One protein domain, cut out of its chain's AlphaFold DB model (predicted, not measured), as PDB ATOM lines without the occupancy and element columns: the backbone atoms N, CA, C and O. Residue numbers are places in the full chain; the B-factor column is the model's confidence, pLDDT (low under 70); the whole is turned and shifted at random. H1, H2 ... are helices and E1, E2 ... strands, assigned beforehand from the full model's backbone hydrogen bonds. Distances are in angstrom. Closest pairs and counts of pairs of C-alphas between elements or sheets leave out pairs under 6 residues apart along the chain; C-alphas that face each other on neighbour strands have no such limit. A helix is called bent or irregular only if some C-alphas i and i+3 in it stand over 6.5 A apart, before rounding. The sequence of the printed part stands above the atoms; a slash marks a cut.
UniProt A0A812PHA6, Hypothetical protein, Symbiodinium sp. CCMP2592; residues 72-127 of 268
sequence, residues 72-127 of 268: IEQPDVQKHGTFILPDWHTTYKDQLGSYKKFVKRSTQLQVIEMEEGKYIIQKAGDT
ATOM      1  N   ILE A  72     103.875 102.642 142.536       90.12
ATOM      2  CA  ILE A  72     102.710 101.739 142.509       90.12
ATOM      3  C   ILE A  72     101.654 102.166 143.538       90.12
ATOM      4  O   ILE A  72     100.462 102.068 143.255       90.12
ATOM      5  N   GLU A  73     102.064 102.694 144.696       90.56
ATOM      6  CA  GLU A  73     101.141 103.274 145.687       90.56
ATOM      7  C   GLU A  73     100.340 104.464 145.132       90.56
ATOM      8  O   GLU A  73      99.293 104.811 145.679       90.56
ATOM      9  N   GLN A  74     100.792 105.078 144.034       87.75
ATOM     10  CA  GLN A  74     100.058 106.121 143.332       87.75
ATOM     11  C   GLN A  74      99.219 105.505 142.197       87.75
ATOM     12  O   GLN A  74      99.719 105.286 141.090       87.75
ATOM     13  N   PRO A  75      97.905 105.282 142.397       75.31
ATOM     14  CA  PRO A  75      97.063 104.644 141.386       75.31
ATOM     15  C   PRO A  75      96.856 105.518 140.143       75.31
ATOM     16  O   PRO A  75      96.310 105.049 139.148       75.31
ATOM     17  N   ASP A  76      97.233 106.796 140.188       82.88
ATOM     18  CA  ASP A  76      97.080 107.707 139.057       82.88
ATOM     19  C   ASP A  76      98.064 107.393 137.924       82.88
ATOM     20  O   ASP A  76      97.709 107.456 136.747       82.88
ATOM     21  N   VAL A  77      99.263 106.925 138.275       79.69
ATOM     22  CA  VAL A  77     100.349 106.708 137.313       79.69
ATOM     23  C   VAL A  77     100.133 105.449 136.465       79.69
ATOM     24  O   VAL A  77     100.618 105.364 135.340       79.69
ATOM     25  N   GLN A  78      99.339 104.494 136.955       78.56
ATOM     26  CA  GLN A  78      99.006 103.265 136.224       78.56
ATOM     27  C   GLN A  78      97.824 103.423 135.255       78.56
ATOM     28  O   GLN A  78      97.636 102.589 134.369       78.56
ATOM     29  N   LYS A  79      97.021 104.493 135.370       78.31
ATOM     30  CA  LYS A  79      95.830 104.690 134.515       78.31
ATOM     31  C   LYS A  79      96.175 104.943 133.049       78.31
ATOM     32  O   LYS A  79      95.347 104.684 132.181       78.31
ATOM     33  N   HIS A  80      97.371 105.461 132.781       71.25
ATOM     34  CA  HIS A  80      97.786 105.907 131.452       71.25
ATOM     35  C   HIS A  80      98.633 104.879 130.682       71.25
ATOM     36  O   HIS A  80      99.120 105.179 129.593       71.25
ATOM     37  N   GLY A  81      98.750 103.647 131.187       81.56
ATOM     38  CA  GLY A  81      99.430 102.549 130.501       81.56
ATOM     39  C   GLY A  81     100.788 102.220 131.109       81.56
ATOM     40  O   GLY A  81     100.898 102.049 132.320       81.56
ATOM     41  N   THR A  82     101.804 102.057 130.257       87.56
ATOM     42  CA  THR A  82     103.129 101.574 130.662       87.56
ATOM     43  C   THR A  82     103.794 102.527 131.643       87.56
ATOM     44  O   THR A  82     104.244 103.607 131.265       87.56
ATOM     45  N   PHE A  83     103.907 102.101 132.897       90.00
ATOM     46  CA  PHE A  83     104.644 102.844 133.903       90.00
ATOM     47  C   PHE A  83     106.140 102.514 133.813       90.00
ATOM     48  O   PHE A  83     106.532 101.349 133.895       90.00
ATOM     49  N   ILE A  84     106.972 103.538 133.626       91.12
ATOM     50  CA  ILE A  84     108.438 103.455 133.649       91.12
ATOM     51  C   ILE A  84     108.930 104.628 134.490       91.12
ATOM     52  O   ILE A  84     108.451 105.748 134.314       91.12
ATOM     53  N   LEU A  85     109.887 104.387 135.386       92.12
ATOM     54  CA  LEU A  85     110.507 105.471 136.151       92.12
ATOM     55  C   LEU A  85     111.167 106.468 135.179       92.12
ATOM     56  O   LEU A  85     111.926 106.026 134.310       92.12
ATOM     57  N   PRO A  86     110.925 107.786 135.320       90.62
ATOM     58  CA  PRO A  86     111.430 108.792 134.382       90.62
ATOM     59  C   PRO A  86     112.961 108.784 134.299       90.62
ATOM     60  O   PRO A  86     113.525 108.864 133.209       90.62
ATOM     61  N   ASP A  87     113.629 108.559 135.429       93.25
ATOM     62  CA  ASP A  87     115.091 108.549 135.519       93.25
ATOM     63  C   ASP A  87     115.715 107.172 135.242       93.25
ATOM     64  O   ASP A  87     116.930 106.999 135.340       93.25
ATOM     65  N   TRP A  88     114.924 106.166 134.838       95.06
ATOM     66  CA  TRP A  88     115.447 104.813 134.617       95.06
ATOM     67  C   TRP A  88     116.583 104.771 133.595       95.06
ATOM     68  O   TRP A  88     117.575 104.061 133.781       95.06
ATOM     69  N   HIS A  89     116.437 105.514 132.495       94.44
ATOM     70  CA  HIS A  89     117.405 105.490 131.403       94.44
ATOM     71  C   HIS A  89     118.771 106.058 131.819       94.44
ATOM     72  O   HIS A  89     119.782 105.638 131.260       94.44
ATOM     73  N   THR A  90     118.819 107.000 132.758       95.75
ATOM     74  CA  THR A  90     120.045 107.728 133.111       95.75
ATOM     75  C   THR A  90     120.774 107.114 134.299       95.75
ATOM     76  O   THR A  90     122.001 107.076 134.290       95.75
ATOM     77  N   THR A  91     120.056 106.611 135.306       94.25
ATOM     78  CA  THR A  91     120.672 106.135 136.558       94.25
ATOM     79  C   THR A  91     120.795 104.615 136.626       94.25
ATOM     80  O   THR A  91     121.822 104.088 137.056       94.25
ATOM     81  N   TYR A  92     119.763 103.895 136.187       95.75
ATOM     82  CA  TYR A  92     119.629 102.458 136.442       95.75
ATOM     83  C   TYR A  92     119.967 101.591 135.228       95.75
ATOM     84  O   TYR A  92     120.478 100.480 135.390       95.75
ATOM     85  N   LYS A  93     119.721 102.080 134.009       95.75
ATOM     86  CA  LYS A  93     119.838 101.288 132.775       95.75
ATOM     87  C   LYS A  93     121.234 100.710 132.536       95.75
ATOM     88  O   LYS A  93     121.328  99.558 132.118       95.75
ATOM     89  N   ASP A  94     122.292 101.464 132.819       95.25
ATOM     90  CA  ASP A  94     123.670 101.015 132.565       95.25
ATOM     91  C   ASP A  94     124.106  99.875 133.498       95.25
ATOM     92  O   ASP A  94     124.892  99.018 133.100       95.25
ATOM     93  N   GLN A  95     123.585  99.842 134.730       95.25
ATOM     94  CA  GLN A  95     123.968  98.853 135.746       95.25
ATOM     95  C   GLN A  95     122.990  97.670 135.822       95.25
ATOM     96  O   GLN A  95     123.413  96.527 135.986       95.25
ATOM     97  N   LEU A  96     121.684  97.937 135.708       95.81
ATOM     98  CA  LEU A  96     120.600  96.963 135.905       95.81
ATOM     99  C   LEU A  96     119.989  96.465 134.585       95.81
ATOM    100  O   LEU A  96     119.279  95.458 134.564       95.81
ATOM    101  N   GLY A  97     120.272  97.146 133.472       95.75
ATOM    102  CA  GLY A  97     119.767  96.811 132.146       95.75
ATOM    103  C   GLY A  97     118.374  97.375 131.842       95.75
ATOM    104  O   GLY A  97     117.919  98.383 132.384       95.75
ATOM    105  N   SER A  98     117.682  96.732 130.898       96.06
ATOM    106  CA  SER A  98     116.329  97.143 130.504       96.06
ATOM    107  C   SER A  98     115.336  96.943 131.648       96.06
ATOM    108  O   SER A  98     115.306  95.879 132.267       96.06
ATOM    109  N   TYR A  99     114.470  97.935 131.861       95.62
ATOM    110  CA  TYR A  99     113.481  97.953 132.938       95.62
ATOM    111  C   TYR A  99     112.626  96.681 132.986       95.62
ATOM    112  O   TYR A  99     112.546  96.019 134.016       95.62
ATOM    113  N   LYS A 100     112.082  96.248 131.840       94.44
ATOM    114  CA  LYS A 100     111.264  95.026 131.752       94.44
ATOM    115  C   LYS A 100     112.040  93.773 132.186       94.44
ATOM    116  O   LYS A 100     111.460  92.885 132.802       94.44
ATOM    117  N   LYS A 101     113.345  93.688 131.889       95.62
ATOM    118  CA  LYS A 101     114.193  92.557 132.315       95.62
ATOM    119  C   LYS A 101     114.509  92.616 133.807       95.62
ATOM    120  O   LYS A 101     114.479  91.577 134.457       95.62
ATOM    121  N   PHE A 102     114.772  93.810 134.337       96.19
ATOM    122  CA  PHE A 102     115.006  94.013 135.764       96.19
ATOM    123  C   PHE A 102     113.795  93.578 136.596       96.19
ATOM    124  O   PHE A 102     113.936  92.780 137.518       96.19
ATOM    125  N   VAL A 103     112.595  94.021 136.213       95.00
ATOM    126  CA  VAL A 103     111.358  93.672 136.923       95.00
ATOM    127  C   VAL A 103     111.076  92.168 136.843       95.00
ATOM    128  O   VAL A 103     110.744  91.580 137.859       95.00
ATOM    129  N   LYS A 104     111.297  91.516 135.688       93.81
ATOM    130  CA  LYS A 104     111.166  90.047 135.554       93.81
ATOM    131  C   LYS A 104     112.158  89.256 136.418       93.81
ATOM    132  O   LYS A 104     111.884  88.106 136.736       93.81
ATOM    133  N   ARG A 105     113.316  89.838 136.748       94.62
ATOM    134  CA  ARG A 105     114.329  89.217 137.617       94.62
ATOM    135  C   ARG A 105     114.049  89.457 139.103       94.62
ATOM    136  O   ARG A 105     114.511  88.682 139.934       94.62
ATOM    137  N   SER A 106     113.330  90.527 139.438       93.19
ATOM    138  CA  SER A 106     112.919  90.821 140.808       93.19
ATOM    139  C   SER A 106     111.883  89.804 141.282       93.19
ATOM    140  O   SER A 106     110.909  89.534 140.592       93.19
ATOM    141  N   THR A 107     112.061  89.279 142.491       91.69
ATOM    142  CA  THR A 107     111.069  88.412 143.145       91.69
ATOM    143  C   THR A 107     109.927  89.200 143.783       91.69
ATOM    144  O   THR A 107     108.916  88.615 144.152       91.69
ATOM    145  N   GLN A 108     110.071  90.523 143.924       94.31
ATOM    146  CA  GLN A 108     109.103  91.394 144.602       94.31
ATOM    147  C   GLN A 108     108.114  92.063 143.646       94.31
ATOM    148  O   GLN A 108     107.165  92.700 144.099       94.31
ATOM    149  N   LEU A 109     108.340  91.973 142.334       94.06
ATOM    150  CA  LEU A 109     107.559  92.669 141.320       94.06
ATOM    151  C   LEU A 109     107.160  91.699 140.204       94.06
ATOM    152  O   LEU A 109     107.920  90.803 139.851       94.06
ATOM    153  N   GLN A 110     105.991  91.914 139.612       92.25
ATOM    154  CA  GLN A 110     105.473  91.126 138.499       92.25
ATOM    155  C   GLN A 110     105.072  92.048 137.347       92.25
ATOM    156  O   GLN A 110     104.449  93.088 137.553       92.25
ATOM    157  N   VAL A 111     105.434  91.660 136.122       92.50
ATOM    158  CA  VAL A 111     105.029  92.356 134.893       92.50
ATOM    159  C   VAL A 111     103.791  91.670 134.330       92.50
ATOM    160  O   VAL A 111     103.861  90.497 133.965       92.50
ATOM    161  N   ILE A 112     102.692  92.408 134.210       88.88
ATOM    162  CA  ILE A 112     101.477  91.971 133.517       88.88
ATOM    163  C   ILE A 112     101.455  92.666 132.162       88.88
ATOM    164  O   ILE A 112     101.347  93.890 132.074       88.88
ATOM    165  N   GLU A 113     101.627  91.884 131.102       90.38
ATOM    166  CA  GLU A 113     101.587  92.376 129.727       90.38
ATOM    167  C   GLU A 113     100.116  92.497 129.297       90.38
ATOM    168  O   GLU A 113      99.351  91.545 129.429       90.38
ATOM    169  N   MET A 114      99.712  93.680 128.837       84.06
ATOM    170  CA  MET A 114      98.383  93.942 128.282       84.06
ATOM    171  C   MET A 114      98.436  93.927 126.750       84.06
ATOM    172  O   MET A 114      99.509  93.951 126.137       84.06
ATOM    173  N   GLU A 115      97.261  93.914 126.123       78.62
ATOM    174  CA  GLU A 115      97.133  94.092 124.678       78.62
ATOM    175  C   GLU A 115      97.754  95.445 124.256       78.62
ATOM    176  O   GLU A 115      97.771  96.404 125.029       78.62
ATOM    177  N   GLU A 116      98.327  95.508 123.047       82.25
ATOM    178  CA  GLU A 116      99.083  96.659 122.494       82.25
ATOM    179  C   GLU A 116     100.517  96.866 123.027       82.25
ATOM    180  O   GLU A 116     101.112  97.927 122.832       82.25
ATOM    181  N   GLY A 117     101.114  95.871 123.694       81.38
ATOM    182  CA  GLY A 117     102.508  95.958 124.159       81.38
ATOM    183  C   GLY A 117     102.714  96.893 125.358       81.38
ATOM    184  O   GLY A 117     103.854  97.177 125.741       81.38
ATOM    185  N   LYS A 118     101.617  97.347 125.971       87.56
ATOM    186  CA  LYS A 118     101.614  98.046 127.258       87.56
ATOM    187  C   LYS A 118     101.783  97.034 128.386       87.56
ATOM    188  O   LYS A 118     101.331  95.900 128.276       87.56
ATOM    189  N   TYR A 119     102.432  97.420 129.477       89.94
ATOM    190  CA  TYR A 119     102.574  96.537 130.635       89.94
ATOM    191  C   TYR A 119     102.407  97.292 131.948       89.94
ATOM    192  O   TYR A 119     102.825  98.442 132.076       89.94
ATOM    193  N   ILE A 120     101.802  96.622 132.924       89.81
ATOM    194  CA  ILE A 120     101.592  97.129 134.280       89.81
ATOM    195  C   ILE A 120     102.506  96.343 135.216       89.81
ATOM    196  O   ILE A 120     102.735  95.148 135.020       89.81
ATOM    197  N   ILE A 121     103.055  97.021 136.220       91.25
ATOM    198  CA  ILE A 121     103.881  96.392 137.248       91.25
ATOM    199  C   ILE A 121     103.072  96.322 138.531       91.25
ATOM    200  O   ILE A 121     102.552  97.335 138.997       91.25
ATOM    201  N   GLN A 122     102.978  95.121 139.089       90.19
ATOM    202  CA  GLN A 122     102.332  94.857 140.368       90.19
ATOM    203  C   GLN A 122     103.340  94.273 141.355       90.19
ATOM    204  O   GLN A 122     104.399  93.776 140.966       90.19
ATOM    205  N   LYS A 123     103.025  94.352 142.646       92.31
ATOM    206  CA  LYS A 123     103.823  93.732 143.700       92.31
ATOM    207  C   LYS A 123     103.586  92.220 143.690       92.31
ATOM    208  O   LYS A 123     102.454  91.763 143.550       92.31
ATOM    209  N   ALA A 124     104.653  91.438 143.811       87.19
ATOM    210  CA  ALA A 124     104.561  89.985 143.841       87.19
ATOM    211  C   ALA A 124     103.748  89.540 145.066       87.19
ATOM    212  O   ALA A 124     104.037  89.953 146.190       87.19
ATOM    213  N   GLY A 125     102.722  88.721 144.840       82.06
ATOM    214  CA  GLY A 125     101.811  88.252 145.887       82.06
ATOM    215  C   GLY A 125     100.539  89.087 146.053       82.06
ATOM    216  O   GLY A 125      99.555  88.549 146.548       82.06
ATOM    217  N   ASP A 126     100.485  90.320 145.533       71.75
ATOM    218  CA  ASP A 126      99.228  91.082 145.395       71.75
ATOM    219  C   ASP A 126      98.429  90.631 144.155       71.75
ATOM    220  O   ASP A 126      97.729  91.394 143.490       71.75
ATOM    221  N   THR A 127      98.483  89.328 143.867       54.84
ATOM    222  CA  THR A 127      97.654  88.632 142.876       54.84
ATOM    223  C   THR A 127      96.177  88.591 143.292       54.84
ATOM    224  O   THR A 127      95.341  88.039 142.580       54.84
TER     225      THR A 127
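What this domain is: This is residues 72 to 127 of the 268 residues of the protein "Hypothetical protein" of Symbiodinium sp. CCMP2592 (UniProt A0A812PHA6). A looping stretch, residues 72 to 87, leads to helix H1 at one end; the chain turns back through a second short helix, H2, to a two-stranded antiparallel hairpin, E1 and E2, at the other end. The 56 printed residues run H1, H2, E1, E2, a mixed class with under half of them in named elements. The whole is compact, radius of gyration of the C-alphas 11.5 A, spanning 29 by 23 by 23 A.

How they stand to each other: H1, residues 88 to 96, is irregular, C-alphas 91 and 94 being 7.2 A apart; 2 of 5 O i to N i+4 pairs and 1 of 6 O i to N i+3 pairs are within hydrogen-bond range. In H2, residues 99 to 105, every O i to N i+4 pair is. H1 and H2 only just touch, with 3 pairs of C-alphas within 8 A, the closest Leu 96 and Phe 102, 6.3 A. H2's closest C-alpha pair with E1, residues 109 to 113, is Val 103 and Leu 109, 5.9 A. E1 pairs with E2, residues 119 to 123: N 110 and O 122 are 2.8 A apart. H1 is apart from both strands.

Where its parts are: H1 begins at C-alpha 88 (115.447, 104.813, 134.617). E1 measures 13.0 A and E2 13.4 A, ending at C-alpha 123 (103.823, 93.732, 143.700).

The domain as a whole: The printed part has no cut; residue 127 is under pLDDT 70.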